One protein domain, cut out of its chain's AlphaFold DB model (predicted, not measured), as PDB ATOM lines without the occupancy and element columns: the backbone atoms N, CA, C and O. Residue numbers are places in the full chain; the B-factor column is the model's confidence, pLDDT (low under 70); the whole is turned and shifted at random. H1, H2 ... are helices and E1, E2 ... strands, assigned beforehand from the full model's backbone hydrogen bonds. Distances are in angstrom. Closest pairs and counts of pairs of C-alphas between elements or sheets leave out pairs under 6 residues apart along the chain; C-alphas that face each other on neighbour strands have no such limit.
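This is residues 7 to 145 of the 146 residues of a protein of Pasteurella langaaensis DSM 22999 (UniProt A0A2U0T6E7). Two strongly twisted sheets stand partly face to face with their strands crossed nearly at right angles: a larger one of six strands and a small one of three, E1 to E3. Toward one end of the length, beyond the larger sheet, lie the short helices H1 and H2 and the loop of residues 55 to 61; at the other end, beyond the small sheet, lies H3. The printed part has 139 residues, with three named helices and nine named strands in the order E1 E2 E3 E4 H1 E5 E6 E7 E8 H2 E9 H3, and 67 residues, under half, are in named elements. The small sheet, E1 E2 E3, is antiparallel, the larger, E4 E5 E9 E6 E8 E7, is mixed, and the class is mixed, helices and strands. The whole is compact, with a radius of gyration of the C-alphas of 15.7 A, and elongated, spanning 50 by 31 by 22 A.

E1, residues 7 to 9, begins at C-alpha 7 (54.532, -14.971, 51.415). E2, residues 23 to 30, is the longest strand by residues, 20.0 A from first to last C-alpha, and bends by 63 degrees at residue 27. E3, residues 33 to 38, measures 16.4 A. E4, residues 42 to 46, is joined by a tight link, with 0 residues between them, to H1, residues 47 to 54, 10.6 A from first to last C-alpha, which begins at C-alpha 47 (41.691, -17.138, 31.505). E5 is residues 68 to 71, and E6, residues 79 to 84, measures 16.1 A. E7, residues 94 to 96, E8, residues 102 to 104, and H2, residues 107 to 112, are short. E9, residues 122 to 127, measures 16.2 A. H3, residues 136 to 144, measures 11.3 A and ends at C-alpha 144 (54.222, -19.808, 62.768).

E1, E2 and E3 form a meander, each strand the antiparallel neighbour of the one before, and both successive pairs are hairpins. N 8 and O 24 are 2.8 A apart, and N 25 and O 37 2.8 A. H3 is on this sheet but over none of its strands; the closest C-alphas of E3 and H3 are those of Ser 34 and Trp 136, 7.2 A apart. The two sheets form a sandwich, two sheets face to face, with strands at 82 degrees to each other; the closest C-alphas of E3 and E5 are those of Val 38 and Ala 71, 6.6 A apart. In the larger sheet E4 and E5 are antiparallel, with N 43 and O 69 2.9 A apart. E5 is staggered, pairing with E4 over residues 68 to 70 and in parallel with E9 over 70 to 71, where N 126 and O 70 are 2.9 A apart. E9 and E6 are antiparallel, with N 81 and O 125 2.8 A apart; so are E6 and E8, with N 82 and O 104 2.9 A apart. The hairpin E7 and E8 has N 95 and O 103 2.9 A apart. E8, H2 and E9 make a split strand-helix-strand unit, two strands running the same way with E6 between them, and its crossover is right-handed. H1 is on this sheet at a height of 6.7 A, over none of its strands; its closest C-alpha pair with E5 is Leu 47 and Val 69, 5.8 A. H2 only grazes the sheet with residues 107 to 110. H1 and H2 are close but not clearly touching, at a steep tilt of 50 degrees, opposite ways, with the C-alphas of Val 51 and Ile 110 closest at 7.0 A. In H1 and H3 every O i to N i+4 pair is within hydrogen-bond range; in H2 0 of 2 are, but 3 of 3 O i to N i+3 pairs are.

The two C-alphas farthest apart are those of Ser 60 and Gly 145, 51.2 A. The printed part has no cut. The links E1 to E2 and H1 to E5, 13 residues each, are long. The mean pLDDT of the printed part is 79.5; 32 residues are under 70, among them 55 to 61, 74 to 78 and 128 to 145, and H3 has a mean of 54.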
ATOM      1  N   LEU A   7      55.134 -13.671  51.694       90.50
ATOM      2  CA  LEU A   7      54.532 -14.971  51.415       90.50
ATOM      3  C   LEU A   7      54.353 -15.739  52.721       90.50
ATOM      4  O   LEU A   7      55.292 -15.887  53.500       90.50
ATOM      5  N   LEU A   8      53.154 -16.266  52.923       87.12
ATOM      6  CA  LEU A   8      52.836 -17.222  53.967       87.12
ATOM      7  C   LEU A   8      52.793 -18.611  53.349       87.12
ATOM      8  O   LEU A   8      52.105 -18.836  52.351       87.12
ATOM      9  N   ILE A   9      53.529 -19.538  53.946       87.06
ATOM     10  CA  ILE A   9      53.597 -20.924  53.496       87.06
ATOM     11  C   ILE A   9      52.895 -21.768  54.549       87.06
ATOM     12  O   ILE A   9      53.306 -21.786  55.710       87.06
ATOM     13  N   ALA A  10      51.825 -22.452  54.149       81.19
ATOM     14  CA  ALA A  10      51.111 -23.344  55.046       81.19
ATOM     15  C   ALA A  10      52.021 -24.503  55.475       81.19
ATOM     16  O   ALA A  10      52.568 -25.224  54.634       81.19
ATOM     17  N   MET A  11      52.168 -24.700  56.787       77.75
ATOM     18  CA  MET A  11      52.930 -25.830  57.309       77.75
ATOM     19  C   MET A  11      52.229 -27.165  56.995       77.75
ATOM     20  O   MET A  11      50.997 -27.220  56.978       77.75
ATOM     21  N   PRO A  12      52.979 -28.265  56.791       71.00
ATOM     22  CA  PRO A  12      52.407 -29.571  56.443       71.00
ATOM     23  C   PRO A  12      51.423 -30.147  57.471       71.00
ATOM     24  O   PRO A  12      50.622 -31.008  57.136       71.00
ATOM     25  N   ASN A  13      51.497 -29.701  58.723       71.88
ATOM     26  CA  ASN A  13      50.650 -30.134  59.835       71.88
ATOM     27  C   ASN A  13      49.407 -29.251  60.035       71.88
ATOM     28  O   ASN A  13      48.698 -29.408  61.031       71.88
ATOM     29  N   LEU A  14      49.145 -28.307  59.127       72.12
ATOM     30  CA  LEU A  14      47.949 -27.484  59.188       72.12
ATOM     31  C   LEU A  14      46.715 -28.356  58.933       72.12
ATOM     32  O   LEU A  14      46.487 -28.813  57.816       72.12
ATOM     33  N   ASN A  15      45.916 -28.556  59.979       65.31
ATOM     34  CA  ASN A  15      44.699 -29.362  59.943       65.31
ATOM     35  C   ASN A  15      43.518 -28.544  59.386       65.31
ATOM     36  O   ASN A  15      42.541 -28.267  60.082       65.31
ATOM     37  N   ASP A  16      43.678 -28.062  58.155       70.00
ATOM     38  CA  ASP A  16      42.674 -27.322  57.399       70.00
ATOM     39  C   ASP A  16      42.747 -27.743  55.929       70.00
ATOM     40  O   ASP A  16      43.715 -27.425  55.232       70.00
ATOM     41  N   ASP A  17      41.711 -28.445  55.471       69.75
ATOM     42  CA  ASP A  17      41.651 -29.034  54.130       69.75
ATOM     43  C   ASP A  17      41.796 -27.992  53.011       69.75
ATOM     44  O   ASP A  17      42.298 -28.310  51.935       69.75
ATOM     45  N   TYR A  18      41.391 -26.739  53.251       71.56
ATOM     46  CA  TYR A  18      41.467 -25.686  52.241       71.56
ATOM     47  C   TYR A  18      42.871 -25.078  52.145       71.56
ATOM     48  O   TYR A  18      43.368 -24.798  51.055       71.56
ATOM     49  N   PHE A  19      43.516 -24.846  53.288       75.00
ATOM     50  CA  PHE A  19      44.817 -24.171  53.332       75.00
ATOM     51  C   PHE A  19      46.010 -25.128  53.290       75.00
ATOM     52  O   PHE A  19      47.156 -24.673  53.231       75.00
ATOM     53  N   PHE A  20      45.774 -26.436  53.274       79.00
ATOM     54  CA  PHE A  20      46.822 -27.435  53.136       79.00
ATOM     55  C   PHE A  20      47.688 -27.184  51.887       79.00
ATOM     56  O   PHE A  20      47.192 -27.064  50.768       79.00
ATOM     57  N   ARG A  21      49.012 -27.088  52.089       83.12
ATOM     58  CA  ARG A  21      50.023 -26.840  51.036       83.12
ATOM     59  C   ARG A  21      49.777 -25.572  50.202       83.12
ATOM     60  O   ARG A  21      50.228 -25.485  49.060       83.12
ATOM     61  N   THR A  22      49.096 -24.576  50.761       86.75
ATOM     62  CA  THR A  22      48.896 -23.287  50.090       86.75
ATOM     63  C   THR A  22      50.072 -22.338  50.306       86.75
ATOM     64  O   THR A  22      50.734 -22.342  51.347       86.75
ATOM     65  N   VAL A  23      50.315 -21.507  49.296       90.69
ATOM     66  CA  VAL A  23      51.181 -20.333  49.368       90.69
ATOM     67  C   VAL A  23      50.283 -19.118  49.225       90.69
ATOM     68  O   VAL A  23      49.562 -18.991  48.232       90.69
ATOM     69  N   ILE A  24      50.309 -18.239  50.222       88.50
ATOM     70  CA  ILE A  24      49.439 -17.069  50.278       88.50
ATOM     71  C   ILE A  24      50.294 -15.814  50.248       88.50
ATOM     72  O   ILE A  24      51.167 -15.625  51.088       88.50
ATOM     73  N   TYR A  25      50.034 -14.942  49.286       91.19
ATOM     74  CA  TYR A  25      50.680 -13.644  49.191       91.19
ATOM     75  C   TYR A  25      49.852 -12.583  49.912       91.19
ATOM     76  O   TYR A  25      48.657 -12.464  49.651       91.19
ATOM     77  N   ILE A  26      50.463 -11.818  50.818       88.62
ATOM     78  CA  ILE A  26      49.768 -10.793  51.606       88.62
ATOM     79  C   ILE A  26      49.793  -9.456  50.872       88.62
ATOM     80  O   ILE A  26      50.835  -8.806  50.745       88.62
ATOM     81  N   CYS A  27      48.619  -9.031  50.418       88.19
ATOM     82  CA  CYS A  27      48.440  -7.806  49.652       88.19
ATOM     83  C   CYS A  27      48.223  -6.577  50.545       88.19
ATOM     84  O   CYS A  27      48.635  -5.482  50.181       88.19
ATOM     85  N   GLU A  28      47.615  -6.759  51.718       86.44
ATOM     86  CA  GLU A  28      47.395  -5.698  52.706       86.44
ATOM     87  C   GLU A  28      47.490  -6.278  54.119       86.44
ATOM     88  O   GLU A  28      46.991  -7.376  54.379       86.44
ATOM     89  N   HIS A  29      48.115  -5.541  55.037       83.88
ATOM     90  CA  HIS A  29      48.169  -5.886  56.456       83.88
ATOM     91  C   HIS A  29      48.134  -4.615  57.310       83.88
ATOM     92  O   HIS A  29      49.044  -3.789  57.244       83.88
ATOM     93  N   ASN A  30      47.087  -4.461  58.117       83.38
ATOM     94  CA  ASN A  30      46.908  -3.337  59.033       83.38
ATOM     95  C   ASN A  30      46.115  -3.759  60.282       83.38
ATOM     96  O   ASN A  30      45.746  -4.921  60.441       83.38
ATOM     97  N   ASP A  31      45.822  -2.800  61.161       79.31
ATOM     98  CA  ASP A  31      45.124  -3.045  62.430       79.31
ATOM     99  C   ASP A  31      43.698  -3.601  62.258       79.31
ATOM    100  O   ASP A  31      43.134  -4.162  63.196       79.31
ATOM    101  N   LYS A  32      43.102  -3.473  61.064       75.25
ATOM    102  CA  LYS A  32      41.782  -4.040  60.741       75.25
ATOM    103  C   LYS A  32      41.865  -5.494  60.274       75.25
ATOM    104  O   LYS A  32      40.837  -6.169  60.231       75.25
ATOM    105  N   GLY A  33      43.053  -5.982  59.922       74.00
ATOM    106  CA  GLY A  33      43.276  -7.354  59.486       74.00
ATOM    107  C   GLY A  33      44.265  -7.478  58.332       74.00
ATOM    108  O   GLY A  33      45.077  -6.598  58.057       74.00
ATOM    109  N   SER A  34      44.224  -8.632  57.668       78.25
ATOM    110  CA  SER A  34      45.083  -8.942  56.522       78.25
ATOM    111  C   SER A  34      44.258  -9.422  55.341       78.25
ATOM    112  O   SER A  34      43.360 -10.247  55.506       78.25
ATOM    113  N   MET A  35      44.615  -8.947  54.154       82.19
ATOM    114  CA  MET A  35      44.159  -9.474  52.875       82.19
ATOM    115  C   MET A  35      45.295 -10.275  52.256       82.19
ATOM    116  O   MET A  35      46.390  -9.748  52.049       82.19
ATOM    117  N   GLY A  36      45.014 -11.529  51.917       84.00
ATOM    118  CA  GLY A  36      45.941 -12.381  51.191       84.00
ATOM    119  C   GLY A  36      45.274 -13.055  50.003       84.00
ATOM    120  O   GLY A  36      44.050 -13.136  49.940       84.00
ATOM    121  N   LEU A  37      46.091 -13.534  49.075       87.06
ATOM    122  CA  LEU A  37      45.657 -14.286  47.909       87.06
ATOM    123  C   LEU A  37      46.417 -15.606  47.840       87.06
ATOM    124  O   LEU A  37      47.646 -15.606  47.881       87.06
ATOM    125  N   VAL A  38      45.705 -16.724  47.732       89.12
ATOM    126  CA  VAL A  38      46.329 -18.015  47.415       89.12
ATOM    127  C   VAL A  38      46.841 -17.965  45.971       89.12
ATOM    128  O   VAL A  38      46.082 -17.655  45.054       89.12
ATOM    129  N   ILE A  39      48.128 -18.255  45.767       91.12
ATOM    130  CA  ILE A  39      48.806 -18.097  44.465       91.12
ATOM    131  C   ILE A  39      49.270 -19.417  43.835       91.12
ATOM    132  O   ILE A  39      49.988 -19.403  42.839       91.12
ATOM    133  N   ASN A  40      48.894 -20.563  44.406       91.38
ATOM    134  CA  ASN A  40      49.367 -21.876  43.956       91.38
ATOM    135  C   ASN A  40      48.263 -22.935  43.806       91.38
ATOM    136  O   ASN A  40      48.573 -24.123  43.773       91.38
ATOM    137  N   GLN A  41      46.998 -22.519  43.732       89.44
ATOM    138  CA  GLN A  41      45.851 -23.417  43.579       89.44
ATOM    139  C   GLN A  41      45.119 -23.108  42.266       89.44
ATOM    140  O   GLN A  41      44.267 -22.219  42.254       89.44
ATOM    141  N   PRO A  42      45.470 -23.760  41.143       91.12
ATOM    142  CA  PRO A  42      44.756 -23.577  39.885       91.12
ATOM    143  C   PRO A  42      43.337 -24.146  39.967       91.12
ATOM    144  O   PRO A  42      43.078 -25.114  40.679       91.12
ATOM    145  N   THR A  43      42.419 -23.534  39.226       89.38
ATOM    146  CA  THR A  43      41.076 -24.069  38.972       89.38
ATOM    147  C   THR A  43      41.004 -24.665  37.572       89.38
ATOM    148  O   THR A  43      41.906 -24.462  36.765       89.38
ATOM    149  N   ASP A  44      39.891 -25.323  37.252       89.25
ATOM    150  CA  ASP A  44      39.622 -25.803  35.892       89.25
ATOM    151  C   ASP A  44      39.200 -24.679  34.925       89.25
ATOM    152  O   ASP A  44      39.016 -24.929  33.737       89.25
ATOM    153  N   LEU A  45      39.030 -23.441  35.414       88.75
ATOM    154  CA  LEU A  45      38.654 -22.289  34.599       88.75
ATOM    155  C   LEU A  45      39.897 -21.647  33.980       88.75
ATOM    156  O   LEU A  45      40.777 -21.157  34.688       88.75
ATOM    157  N   THR A  46      39.947 -21.583  32.656       89.06
ATOM    158  CA  THR A  46      40.997 -20.864  31.926       89.06
ATOM    159  C   THR A  46      40.750 -19.357  31.915       89.06
ATOM    160  O   THR A  46      39.619 -18.878  32.063       89.06
ATOM    161  N   LEU A  47      41.811 -18.582  31.682       86.25
ATOM    162  CA  LEU A  47      41.691 -17.138  31.505       86.25
ATOM    163  C   LEU A  47      40.751 -16.785  30.345       86.25
ATOM    164  O   LEU A  47      39.885 -15.929  30.505       86.25
ATOM    165  N   THR A  48      40.876 -17.470  29.207       85.81
ATOM    166  CA  THR A  48      40.017 -17.260  28.033       85.81
ATOM    167  C   THR A  48      38.541 -17.444  28.378       85.81
ATOM    168  O   THR A  48      37.717 -16.600  28.033       85.81
ATOM    169  N   GLU A  49      38.198 -18.508  29.108       86.19
ATOM    170  CA  GLU A  49      36.821 -18.758  29.545       86.19
ATOM    171  C   GLU A  49      36.327 -17.704  30.540       86.19
ATOM    172  O   GLU A  49      35.161 -17.312  30.485       86.19
ATOM    173  N   LEU A  50      37.186 -17.221  31.443       84.62
ATOM    174  CA  LEU A  50      36.834 -16.132  32.353       84.62
ATOM    175  C   LEU A  50      36.528 -14.842  31.583       84.62
ATOM    176  O   LEU A  50      35.488 -14.227  31.817       84.62
ATOM    177  N   VAL A  51      37.405 -14.444  30.655       81.81
ATOM    178  CA  VAL A  51      37.196 -13.249  29.824       81.81
ATOM    179  C   VAL A  51      35.922 -13.391  29.000       81.81
ATOM    180  O   VAL A  51      35.120 -12.462  28.965       81.81
ATOM    181  N   ALA A  52      35.684 -14.569  28.418       81.44
ATOM    182  CA  ALA A  52      34.473 -14.862  27.662       81.44
ATOM    183  C   ALA A  52      33.190 -14.693  28.488       81.44
ATOM    184  O   ALA A  52      32.198 -14.157  27.996       81.44
ATOM    185  N   LYS A  53      33.214 -15.127  29.754       78.69
ATOM    186  CA  LYS A  53      32.083 -14.997  30.686       78.69
ATOM    187  C   LYS A  53      31.831 -13.556  31.131       78.69
ATOM    188  O   LYS A  53      30.688 -13.213  31.412       78.69
ATOM    189  N   LEU A  54      32.878 -12.736  31.236       75.06
ATOM    190  CA  LEU A  54      32.780 -11.344  31.692       75.06
ATOM    191  C   LEU A  54      32.451 -10.377  30.552       75.06
ATOM    192  O   LEU A  54      31.676  -9.443  30.736       75.06
ATOM    193  N   HIS A  55      33.006 -10.620  29.367       69.69
ATOM    194  CA  HIS A  55      32.810  -9.803  28.183       69.69
ATOM    195  C   HIS A  55      32.504 -10.689  26.976       69.69
ATOM    196  O   HIS A  55      33.395 -11.115  26.241       69.69
ATOM    197  N   PHE A  56      31.210 -10.878  26.716       55.00
ATOM    198  CA  PHE A  56      30.689 -11.645  25.579       55.00
ATOM    199  C   PHE A  56      31.165 -11.144  24.194       55.00
ATOM    200  O   PHE A  56      30.984 -11.847  23.208       55.00
ATOM    201  N   MET A  57      31.765  -9.948  24.100       54.34
ATOM    202  CA  MET A  57      32.079  -9.267  22.832       54.34
ATOM    203  C   MET A  57      33.580  -9.156  22.485       54.34
ATOM    204  O   MET A  57      33.895  -8.639  21.419       54.34
ATOM    205  N   MET A  58      34.518  -9.606  23.336       56.44
ATOM    206  CA  MET A  58      35.966  -9.323  23.160       56.44
ATOM    207  C   MET A  58      36.838 -10.498  22.671       56.44
ATOM    208  O   MET A  58      38.051 -10.338  22.538       56.44
ATOM    209  N   ILE A  59      36.265 -11.677  22.419       57.25
ATOM    210  CA  ILE A  59      37.053 -12.914  22.228       57.25
ATOM    211  C   ILE A  59      37.571 -13.071  20.783       57.25
ATOM    212  O   ILE A  59      38.531 -13.799  20.558       57.25
ATOM    213  N   SER A  60      36.969 -12.394  19.800       57.94
ATOM    214  CA  SER A  60      37.130 -12.733  18.376       57.94
ATOM    215  C   SER A  60      38.554 -12.582  17.825       57.94
ATOM    216  O   SER A  60      38.939 -13.368  16.968       57.94
ATOM    217  N   ASP A  61      39.340 -11.622  18.334       64.38
ATOM    218  CA  ASP A  61      40.621 -11.221  17.719       64.38
ATOM    219  C   ASP A  61      41.826 -11.265  18.677       64.38
ATOM    220  O   ASP A  61      42.910 -10.778  18.349       64.38
ATOM    221  N   ARG A  62      41.667 -11.815  19.889       72.19
ATOM    222  CA  ARG A  62      42.710 -11.774  20.927       72.19
ATOM    223  C   ARG A  62      43.203 -13.161  21.294       72.19
ATOM    224  O   ARG A  62      42.423 -14.072  21.542       72.19
ATOM    225  N   THR A  63      44.523 -13.295  21.387       71.56
ATOM    226  CA  THR A  63      45.160 -14.502  21.916       71.56
ATOM    227  C   THR A  63      45.478 -14.287  23.388       71.56
ATOM    228  O   THR A  63      46.182 -13.342  23.744       71.56
ATOM    229  N   PHE A  64      44.967 -15.170  24.240       75.25
ATOM    230  CA  PHE A  64      45.301 -15.207  25.658       75.25
ATOM    231  C   PHE A  64      46.307 -16.332  25.912       75.25
ATOM    232  O   PHE A  64      46.258 -17.359  25.227       75.25
ATOM    233  N   PRO A  65      47.220 -16.172  26.882       72.31
ATOM    234  CA  PRO A  65      48.024 -17.293  27.337       72.31
ATOM    235  C   PRO A  65      47.108 -18.385  27.908       72.31
ATOM    236  O   PRO A  65      46.079 -18.094  28.524       72.31
ATOM    237  N   ASN A  66      47.480 -19.649  27.691       74.12
ATOM    238  CA  ASN A  66      46.741 -20.807  28.199       74.12
ATOM    239  C   ASN A  66      47.023 -21.016  29.696       74.12
ATOM    240  O   ASN A  66      47.636 -22.003  30.100       74.12
ATOM    241  N   GLU A  67      46.636 -20.032  30.502       85.19
ATOM    242  CA  GLU A  67      46.814 -20.019  31.947       85.19
ATOM    243  C   GLU A  67      45.480 -20.254  32.659       85.19
ATOM    244  O   GLU A  67      44.422 -19.772  32.240       85.19
ATOM    245  N   TYR A  68      45.549 -21.001  33.759       89.94
ATOM    246  CA  TYR A  68      44.407 -21.258  34.624       89.94
ATOM    247  C   TYR A  68      44.218 -20.128  35.630       89.94
ATOM    248  O   TYR A  68      45.173 -19.606  36.207       89.94
ATOM    249  N   VAL A  69      42.958 -19.793  35.880       91.25
ATOM    250  CA  VAL A  69      42.556 -18.898  36.959       91.25
ATOM    251  C   VAL A  69      42.748 -19.620  38.286       91.25
ATOM    252  O   VAL A  69      42.427 -20.803  38.409       91.25
ATOM    253  N   LEU A  70      43.257 -18.920  39.294       91.38
ATOM    254  CA  LEU A  70      43.525 -19.503  40.603       91.38
ATOM    255  C   LEU A  70      42.334 -19.375  41.558       91.38
ATOM    256  O   LEU A  70      41.586 -18.393  41.543       91.38
ATOM    257  N   ALA A  71      42.197 -20.347  42.453       88.44
ATOM    258  CA  ALA A  71      41.345 -20.248  43.626       88.44
ATOM    259  C   ALA A  71      42.084 -19.419  44.683       88.44
ATOM    260  O   ALA A  71      42.975 -19.921  45.359       88.44
ATOM    261  N   GLY A  72      41.725 -18.141  44.811       82.75
ATOM    262  CA  GLY A  72      42.415 -17.177  45.672       82.75
ATOM    263  C   GLY A  72      42.049 -17.248  47.160       82.75
ATOM    264  O   GLY A  72      42.708 -16.597  47.970       82.75
ATOM    265  N   GLY A  73      41.008 -18.002  47.529       78.38
ATOM    266  CA  GLY A  73      40.496 -18.133  48.897       78.38
ATOM    267  C   GLY A  73      39.220 -18.997  48.982       78.38
ATOM    268  O   GLY A  73      38.659 -19.353  47.940       78.38
ATOM    269  N   PRO A  74      38.770 -19.369  50.199       66.44
ATOM    270  CA  PRO A  74      37.656 -20.292  50.408       66.44
ATOM    271  C   PRO A  74      36.386 -19.824  49.685       66.44
ATOM    272  O   PRO A  74      36.068 -18.636  49.618       66.44
ATOM    273  N   VAL A  75      35.719 -20.796  49.066       55.34
ATOM    274  CA  VAL A  75      34.993 -20.636  47.802       55.34
ATOM    275  C   VAL A  75      33.627 -19.958  47.956       55.34
ATOM    276  O   VAL A  75      32.713 -20.491  48.576       55.34
ATOM    277  N   SER A  76      33.471 -18.827  47.269       51.75
ATOM    278  CA  SER A  76      32.290 -18.450  46.482       51.75
ATOM    279  C   SER A  76      32.739 -17.469  45.387       51.75
ATOM    280  O   SER A  76      33.628 -16.639  45.595       51.75
ATOM    281  N   ILE A  77      32.173 -17.606  44.188       57.53
ATOM    282  CA  ILE A  77      32.527 -16.831  42.993       57.53
ATOM    283  C   ILE A  77      31.938 -15.426  43.158       57.53
ATOM    284  O   ILE A  77      30.785 -15.198  42.806       57.53
ATOM    285  N   ALA A  78      32.689 -14.493  43.742       64.25
ATOM    286  CA  ALA A  78      32.163 -13.150  43.991       64.25
ATOM    287  C   ALA A  78      33.029 -12.024  43.415       64.25
ATOM    288  O   ALA A  78      32.479 -11.005  42.996       64.25
ATOM    289  N   ARG A  79      34.363 -12.167  43.370       79.25
ATOM    290  CA  ARG A  79      35.242 -11.104  42.860       79.25
ATOM    291  C   ARG A  79      36.551 -11.639  42.275       79.25
ATOM    292  O   ARG A  79      37.155 -12.564  42.816       79.25
ATOM    293  N   GLY A  80      36.968 -11.028  41.166       86.62
ATOM    294  CA  GLY A  80      38.271 -11.242  40.548       86.62
ATOM    295  C   GLY A  80      39.339 -10.340  41.153       86.62
ATOM    296  O   GLY A  80      39.096  -9.167  41.437       86.62
ATOM    297  N   PHE A  81      40.520 -10.910  41.338       90.38
ATOM    298  CA  PHE A  81      41.714 -10.241  41.822       90.38
ATOM    299  C   PHE A  81      42.834 -10.497  40.818       90.38
ATOM    300  O   PHE A  81      43.134 -11.648  40.501       90.38
ATOM    301  N   ILE A  82      43.434  -9.425  40.310       93.62
ATOM    302  CA  ILE A  82      44.524  -9.492  39.342       93.62
ATOM    303  C   ILE A  82      45.774  -8.941  40.014       93.62
ATOM    304  O   ILE A  82      45.869  -7.737  40.250       93.62
ATOM    305  N   LEU A  83      46.723  -9.818  40.339       94.56
ATOM    306  CA  LEU A  83      48.041  -9.436  40.845       94.56
ATOM    307  C   LEU A  83      48.976  -9.274  39.655       94.56
ATOM    308  O   LEU A  83      49.150 -10.222  38.897       94.56
ATOM    309  N   HIS A  84      49.575  -8.102  39.470       95.75
ATOM    310  CA  HIS A  84      50.371  -7.825  38.277       95.75
ATOM    311  C   HIS A  84      51.552  -6.886  38.532       95.75
ATOM    312  O   HIS A  84      51.632  -6.199  39.553       95.75
ATOM    313  N   ARG A  85      52.492  -6.864  37.578       96.06
ATOM    314  CA  ARG A  85      53.550  -5.844  37.515       96.06
ATOM    315  C   ARG A  85      52.951  -4.477  37.157       96.06
ATOM    316  O   ARG A  85      51.985  -4.444  36.393       96.06
ATOM    317  N   PRO A  86      53.513  -3.361  37.655       95.31
ATOM    318  CA  PRO A  86      53.073  -2.029  37.270       95.31
ATOM    319  C   PRO A  86      53.041  -1.833  35.755       95.31
ATOM    320  O   PRO A  86      53.941  -2.272  35.040       95.31
ATOM    321  N   THR A  87      52.005  -1.148  35.283       93.88
ATOM    322  CA  THR A  87      51.817  -0.772  33.878       93.88
ATOM    323  C   THR A  87      51.964   0.734  33.692       93.88
ATOM    324  O   THR A  87      51.871   1.498  34.651       93.88
ATOM    325  N   ALA A  88      52.166   1.179  32.448       90.31
ATOM    326  CA  ALA A  88      52.190   2.609  32.122       90.31
ATOM    327  C   ALA A  88      50.821   3.287  32.332       90.31
ATOM    328  O   ALA A  88      50.757   4.476  32.631       90.31
ATOM    329  N   GLN A  89      49.734   2.526  32.181       90.94
ATOM    330  CA  GLN A  89      48.374   2.974  32.469       90.94
ATOM    331  C   GLN A  89      47.946   2.632  33.898       90.94
ATOM    332  O   GLN A  89      48.460   1.690  34.505       90.94
ATOM    333  N   THR A  90      46.967   3.378  34.404       92.00
ATOM    334  CA  THR A  90      46.315   3.149  35.698       92.00
ATOM    335  C   THR A  90      44.918   2.569  35.504       92.00
ATOM    336  O   THR A  90      44.222   2.970  34.574       92.00
ATOM    337  N   PHE A  91      44.484   1.709  36.423       95.06
ATOM    338  CA  PHE A  91      43.143   1.112  36.429       95.06
ATOM    339  C   PHE A  91      42.262   1.709  37.528       95.06
ATOM    340  O   PHE A  91      42.770   2.217  38.531       95.06
ATOM    341  N   GLN A  92      40.942   1.628  37.360       92.62
ATOM    342  CA  GLN A  92      39.959   2.266  38.239       92.62
ATOM    343  C   GLN A  92      40.034   1.796  39.697       92.62
ATOM    344  O   GLN A  92      39.899   2.605  40.613       92.62
ATOM    345  N   GLN A  93      40.232   0.497  39.928       92.62
ATOM    346  CA  GLN A  93      40.384  -0.077  41.265       92.62
ATOM    347  C   GLN A  93      41.682  -0.866  41.346       92.62
ATOM    348  O   GLN A  93      41.677  -2.095  41.417       92.62
ATOM    349  N   SER A  94      42.792  -0.135  41.335       93.62
ATOM    350  CA  SER A  94      44.126  -0.687  41.531       93.62
ATOM    351  C   SER A  94      44.801  -0.064  42.737       93.62
ATOM    352  O   SER A  94      44.720   1.145  42.951       93.62
ATOM    353  N   TYR A  95      45.495  -0.887  43.516       91.38
ATOM    354  CA  TYR A  95      46.310  -0.408  44.618       91.38
ATOM    355  C   TYR A  95      47.717  -1.000  44.566       91.38
ATOM    356  O   TYR A  95      47.948  -2.156  44.201       91.38
ATOM    357  N   LYS A  96      48.686  -0.159  44.928       94.44
ATOM    358  CA  LYS A  96      50.103  -0.507  44.953       94.44
ATOM    359  C   LYS A  96      50.418  -1.302  46.219       94.44
ATOM    360  O   LYS A  96      50.181  -0.812  47.318       94.44
ATOM    361  N   ILE A  97      51.001  -2.489  46.054       94.19
ATOM    362  CA  ILE A  97      51.486  -3.314  47.172       94.19
ATOM    363  C   ILE A  97      52.965  -3.021  47.433       94.19
ATOM    364  O   ILE A  97      53.372  -2.872  48.585       94.19
ATOM    365  N   SER A  98      53.756  -2.918  46.362       94.50
ATOM    366  CA  SER A  98      55.177  -2.554  46.374       94.50
ATOM    367  C   SER A  98      55.567  -1.869  45.060       94.50
ATOM    368  O   SER A  98      54.734  -1.689  44.173       94.50
ATOM    369  N   ASP A  99      56.834  -1.483  44.895       94.38
ATOM    370  CA  ASP A  99      57.338  -0.932  43.623       94.38
ATOM    371  C   ASP A  99      57.253  -1.923  42.458       94.38
ATOM    372  O   ASP A  99      57.330  -1.531  41.298       94.38
ATOM    373  N   GLN A 100      57.078  -3.208  42.764       95.19
ATOM    374  CA  GLN A 100      57.066  -4.279  41.782       95.19
ATOM    375  C   GLN A 100      55.695  -4.910  41.577       95.19
ATOM    376  O   GLN A 100      55.547  -5.659  40.615       95.19
ATOM    377  N   LEU A 101      54.719  -4.661  42.454       96.12
ATOM    378  CA  LEU A 101      53.440  -5.370  42.446       96.12
ATOM    379  C   LEU A 101      52.260  -4.443  42.737       96.12
ATOM    380  O   LEU A 101      52.288  -3.623  43.659       96.12
ATOM    381  N   GLN A 102      51.195  -4.642  41.966       96.25
ATOM    382  CA  GLN A 102      49.895  -4.001  42.116       96.25
ATOM    383  C   GLN A 102      48.800  -5.065  42.140       96.25
ATOM    384  O   GLN A 102      48.931  -6.105  41.489       96.25
ATOM    385  N   LEU A 103      47.726  -4.805  42.886       94.25
ATOM    386  CA  LEU A 103      46.512  -5.605  42.808       94.25
ATOM    387  C   LEU A 103      45.372  -4.759  42.264       94.25
ATOM    388  O   LEU A 103      45.057  -3.698  42.803       94.25
ATOM    389  N   THR A 104      44.742  -5.275  41.219       93.88
ATOM    390  CA  THR A 104      43.600  -4.655  40.558       93.88
ATOM    391  C   THR A 104      42.364  -5.529  40.726       93.88
ATOM    392  O   THR A 104      42.431  -6.752  40.588       93.88
ATOM    393  N   THR A 105      41.234  -4.907  41.061       90.56
ATOM    394  CA  THR A 105      39.931  -5.575  41.239       90.56
ATOM    395  C   THR A 105      38.861  -5.079  40.272       90.56
ATOM    396  O   THR A 105      37.747  -5.604  40.274       90.56
ATOM    397  N   SER A 106      39.165  -4.054  39.476       90.31
ATOM    398  CA  SER A 106      38.297  -3.560  38.409       90.31
ATOM    399  C   SER A 106      38.465  -4.393  37.138       90.31
ATOM    400  O   SER A 106      39.517  -4.977  36.895       90.31
ATOM    401  N   ALA A 107      37.404  -4.478  36.334       86.69
ATOM    402  CA  ALA A 107      37.384  -5.287  35.113       86.69
ATOM    403  C   ALA A 107      38.092  -4.622  33.916       86.69
ATOM    404  O   ALA A 107      38.398  -5.304  32.946       86.69
ATOM    405  N   ASP A 108      38.396  -3.326  33.990       90.25
ATOM    406  CA  ASP A 108      39.106  -2.563  32.953       90.25
ATOM    407  C   ASP A 108      40.491  -3.148  32.616       90.25
ATOM    408  O   ASP A 108      40.898  -3.150  31.459       90.25
ATOM    409  N   ILE A 109      41.189  -3.755  33.583       91.69
ATOM    410  CA  ILE A 109      42.443  -4.478  33.306       91.69
ATOM    411  C   ILE A 109      42.250  -5.664  32.355       91.69
ATOM    412  O   ILE A 109      43.136  -5.966  31.557       91.69
ATOM    413  N   ILE A 110      41.087  -6.315  32.384       87.44
ATOM    414  CA  ILE A 110      40.785  -7.469  31.527       87.44
ATOM    415  C   ILE A 110      40.699  -7.031  30.063       87.44
ATOM    416  O   ILE A 110      41.085  -7.778  29.165       87.44
ATOM    417  N   GLU A 111      40.287  -5.789  29.812       85.69
ATOM    418  CA  GLU A 111      40.242  -5.203  28.471       85.69
ATOM    419  C   GLU A 111      41.632  -5.011  27.860       85.69
ATOM    420  O   GLU A 111      41.747  -4.813  26.652       85.69
ATOM    421  N   THR A 112      42.694  -5.112  28.658       88.19
ATOM    422  CA  THR A 112      44.081  -5.005  28.186       88.19
ATOM    423  C   THR A 112      44.663  -6.357  27.799       88.19
ATOM    424  O   THR A 112      45.609  -6.418  27.012       88.19
ATOM    425  N   PHE A 113      44.105  -7.452  28.318       86.94
ATOM    426  CA  PHE A 113      44.622  -8.792  28.079       86.94
ATOM    427  C   PHE A 113      44.556  -9.148  26.591       86.94
ATOM    428  O   PHE A 113      43.584  -8.838  25.895       86.94
ATOM    429  N   GLY A 114      45.629  -9.776  26.102       82.50
ATOM    430  CA  GLY A 114      45.822 -10.074  24.681       82.50
ATOM    431  C   GLY A 114      46.261  -8.874  23.830       82.50
ATOM    432  O   GLY A 114      46.308  -8.989  22.610       82.50
ATOM    433  N   THR A 115      46.583  -7.727  24.441       85.25
ATOM    434  CA  THR A 115      47.090  -6.527  23.751       85.25
ATOM    435  C   THR A 115      48.483  -6.137  24.255       85.25
ATOM    436  O   THR A 115      48.926  -6.596  25.307       85.25
ATOM    437  N   ALA A 116      49.156  -5.217  23.554       86.81
ATOM    438  CA  ALA A 116      50.439  -4.651  23.987       86.81
ATOM    439  C   ALA A 116      50.359  -3.826  25.290       86.81
ATOM    440  O   ALA A 116      51.389  -3.462  25.849       86.81
ATOM    441  N   GLN A 117      49.151  -3.509  25.766       88.88
ATOM    442  CA  GLN A 117      48.920  -2.752  26.998       88.88
ATOM    443  C   GLN A 117      48.704  -3.651  28.227       88.88
ATOM    444  O   GLN A 117      48.544  -3.134  29.338       88.88
ATOM    445  N   ALA A 118      48.685  -4.977  28.040       89.56
ATOM    446  CA  ALA A 118      48.611  -5.932  29.138       89.56
ATOM    447  C   ALA A 118      49.835  -5.799  30.064       89.56
ATOM    448  O   ALA A 118      50.935  -5.493  29.594       89.56
ATOM    449  N   PRO A 119      49.689  -6.075  31.373       93.19
ATOM    450  CA  PRO A 119      50.845  -6.212  32.247       93.19
ATOM    451  C   PRO A 119      51.803  -7.294  31.736       93.19
ATOM    452  O   PRO A 119      51.361  -8.361  31.320       93.19
ATOM    453  N   GLU A 120      53.113  -7.051  31.840       91.56
ATOM    454  CA  GLU A 120      54.148  -8.014  31.417       91.56
ATOM    455  C   GLU A 120      53.980  -9.373  32.113       91.56
ATOM    456  O   GLU A 120      54.168 -10.427  31.510       91.56
ATOM    457  N   LYS A 121      53.615  -9.342  33.400       92.56
ATOM    458  CA  LYS A 121      53.286 -10.523  34.198       92.56
ATOM    459  C   LYS A 121      52.092 -10.228  35.079       92.56
ATOM    460  O   LYS A 121      52.043  -9.175  35.728       92.56
ATOM    461  N   TYR A 122      51.176 -11.181  35.138       93.69
ATOM    462  CA  TYR A 122      49.999 -11.114  35.980       93.69
ATOM    463  C   TYR A 122      49.552 -12.512  36.406       93.69
ATOM    464  O   TYR A 122      49.985 -13.515  35.853       93.69
ATOM    465  N   LEU A 123      48.700 -12.554  37.419       92.69
ATOM    466  CA  LEU A 123      48.039 -13.742  37.931       92.69
ATOM    467  C   LEU A 123      46.598 -13.358  38.232       92.69
ATOM    468  O   LEU A 123      46.341 -12.316  38.840       92.69
ATOM    469  N   VAL A 124      45.664 -14.193  37.788       92.19
ATOM    470  CA  VAL A 124      44.230 -13.971  37.978       92.19
ATOM    471  C   VAL A 124      43.701 -14.985  38.972       92.19
ATOM    472  O   VAL A 124      43.915 -16.185  38.818       92.19
ATOM    473  N   ALA A 125      42.999 -14.501  39.988       90.12
ATOM    474  CA  ALA A 125      42.425 -15.338  41.021       90.12
ATOM    475  C   ALA A 125      40.995 -14.918  41.359       90.12
ATOM    476  O   ALA A 125      40.639 -13.740  41.301       90.12
ATOM    477  N   LEU A 126      40.180 -15.892  41.750       87.25
ATOM    478  CA  LEU A 126      38.812 -15.687  42.215       87.25
ATOM    479  C   LEU A 126      38.731 -15.972  43.711       87.25
ATOM    480  O   LEU A 126      39.200 -17.013  44.172       87.25
ATOM    481  N   ALA A 127      38.123 -15.059  44.466       75.94
ATOM    482  CA  ALA A 127      37.907 -15.235  45.899       75.94
ATOM    483  C   ALA A 127      36.668 -14.468  46.393       75.94
ATOM    484  O   ALA A 127      36.197 -13.518  45.758       75.94
ATOM    485  N   VAL A 128      36.162 -14.864  47.563       64.38
ATOM    486  CA  VAL A 128      35.248 -14.031  48.359       64.38
ATOM    487  C   VAL A 128      36.053 -12.900  48.986       64.38
ATOM    488  O   VAL A 128      37.253 -13.049  49.207       64.38
ATOM    489  N   GLN A 129      35.386 -11.764  49.215       55.56
ATOM    490  CA  GLN A 129      35.928 -10.532  49.786       55.56
ATOM    491  C   GLN A 129      37.123 -10.795  50.716       55.56
ATOM    492  O   GLN A 129      37.043 -11.602  51.634       55.56
ATOM    493  N   ALA A 130      38.224 -10.086  50.482       48.19
ATOM    494  CA  ALA A 130      39.472 -10.172  51.240       48.19
ATOM    495  C   ALA A 130      39.298 -10.260  52.770       48.19
ATOM    496  O   ALA A 130      40.032 -10.970  53.454       48.19
ATOM    497  N   GLY A 131      38.269  -9.577  53.281       44.16
ATOM    498  CA  GLY A 131      37.785  -9.642  54.654       44.16
ATOM    499  C   GLY A 131      36.855 -10.823  54.957       44.16
ATOM    500  O   GLY A 131      35.982 -10.694  55.789       44.16
ATOM    501  N   THR A 132      36.961 -11.988  54.331       44.38
ATOM    502  CA  THR A 132      36.330 -13.234  54.831       44.38
ATOM    503  C   THR A 132      37.356 -14.348  54.999       44.38
ATOM    504  O   THR A 132      37.075 -15.386  55.588       44.38
ATOM    505  N   LEU A 133      38.622 -14.059  54.685       48.12
ATOM    506  CA  LEU A 133      39.755 -14.768  55.267       48.12
ATOM    507  C   LEU A 133      39.934 -14.445  56.778       48.12
ATOM    508  O   LEU A 133      40.956 -14.787  57.366       48.12
ATOM    509  N   ILE A 134      38.947 -13.786  57.414       43.66
ATOM    510  CA  ILE A 134      38.878 -13.309  58.812       43.66
ATOM    511  C   ILE A 134      38.916 -14.473  59.814       43.66
ATOM    512  O   ILE A 134      37.948 -14.807  60.483       43.66
ATOM    513  N   ASN A 135      40.075 -15.117  59.917       49.50
ATOM    514  CA  ASN A 135      40.589 -15.732  61.140       49.50
ATOM    515  C   ASN A 135      42.114 -15.941  61.064       49.50
ATOM    516  O   ASN A 135      42.669 -16.893  61.620       49.50
ATOM    517  N   TRP A 136      42.806 -15.023  60.379       55.59
ATOM    518  CA  TRP A 136      44.249 -15.067  60.173       55.59
ATOM    519  C   TRP A 136      45.059 -15.031  61.463       55.59
ATOM    520  O   TRP A 136      46.021 -15.768  61.531       55.59
ATOM    521  N   ASN A 137      44.685 -14.288  62.512       49.91
ATOM    522  CA  ASN A 137      45.494 -14.272  63.746       49.91
ATOM    523  C   ASN A 137      45.642 -15.668  64.372       49.91
ATOM    524  O   ASN A 137      46.745 -16.056  64.745       49.91
ATOM    525  N   ARG A 138      44.560 -16.456  64.404       51.69
ATOM    526  CA  ARG A 138      44.587 -17.824  64.939       51.69
ATOM    527  C   ARG A 138      45.328 -18.791  64.008       51.69
ATOM    528  O   ARG A 138      46.061 -19.643  64.488       51.69
ATOM    529  N   LYS A 139      45.185 -18.638  62.684       55.28
ATOM    530  CA  LYS A 139      45.889 -19.478  61.695       55.28
ATOM    531  C   LYS A 139      47.368 -19.126  61.535       55.28
ATOM    532  O   LYS A 139      48.168 -20.028  61.336       55.28
ATOM    533  N   LEU A 140      47.739 -17.853  61.656       54.72
ATOM    534  CA  LEU A 140      49.122 -17.372  61.661       54.72
ATOM    535  C   LEU A 140      49.867 -17.901  62.880       54.72
ATOM    536  O   LEU A 140      50.981 -18.369  62.722       54.72
ATOM    537  N   GLN A 141      49.241 -17.907  64.060       56.69
ATOM    538  CA  GLN A 141      49.784 -18.571  65.250       56.69
ATOM    539  C   GLN A 141      50.060 -20.059  64.977       56.69
ATOM    540  O   GLN A 141      51.183 -20.523  65.154       56.69
ATOM    541  N   THR A 142      49.100 -20.777  64.383       55.88
ATOM    542  CA  THR A 142      49.287 -22.192  64.008       55.88
ATOM    543  C   THR A 142      50.355 -22.405  62.927       55.88
ATOM    544  O   THR A 142      51.119 -23.358  63.023       55.88
ATOM    545  N   MET A 143      50.435 -21.542  61.908       52.75
ATOM    546  CA  MET A 143      51.425 -21.633  60.821       52.75
ATOM    547  C   MET A 143      52.827 -21.165  61.234       52.75
ATOM    548  O   MET A 143      53.802 -21.592  60.631       52.75
ATOM    549  N   LEU A 144      52.945 -20.299  62.241       54.34
ATOM    550  CA  LEU A 144      54.222 -19.808  62.768       54.34
ATOM    551  C   LEU A 144      54.692 -20.597  64.000       54.34
ATOM    552  O   LEU A 144      55.828 -20.411  64.429       54.34
ATOM    553  N   GLY A 145      53.854 -21.488  64.544       51.09
ATOM    554  CA  GLY A 145      54.189 -22.368  65.666       51.09
ATOM    555  C   GLY A 145      54.180 -21.689  67.038       51.09
ATOM    556  O   GLY A 145      54.988 -22.064  67.884       51.09
TER     557      GLY A 145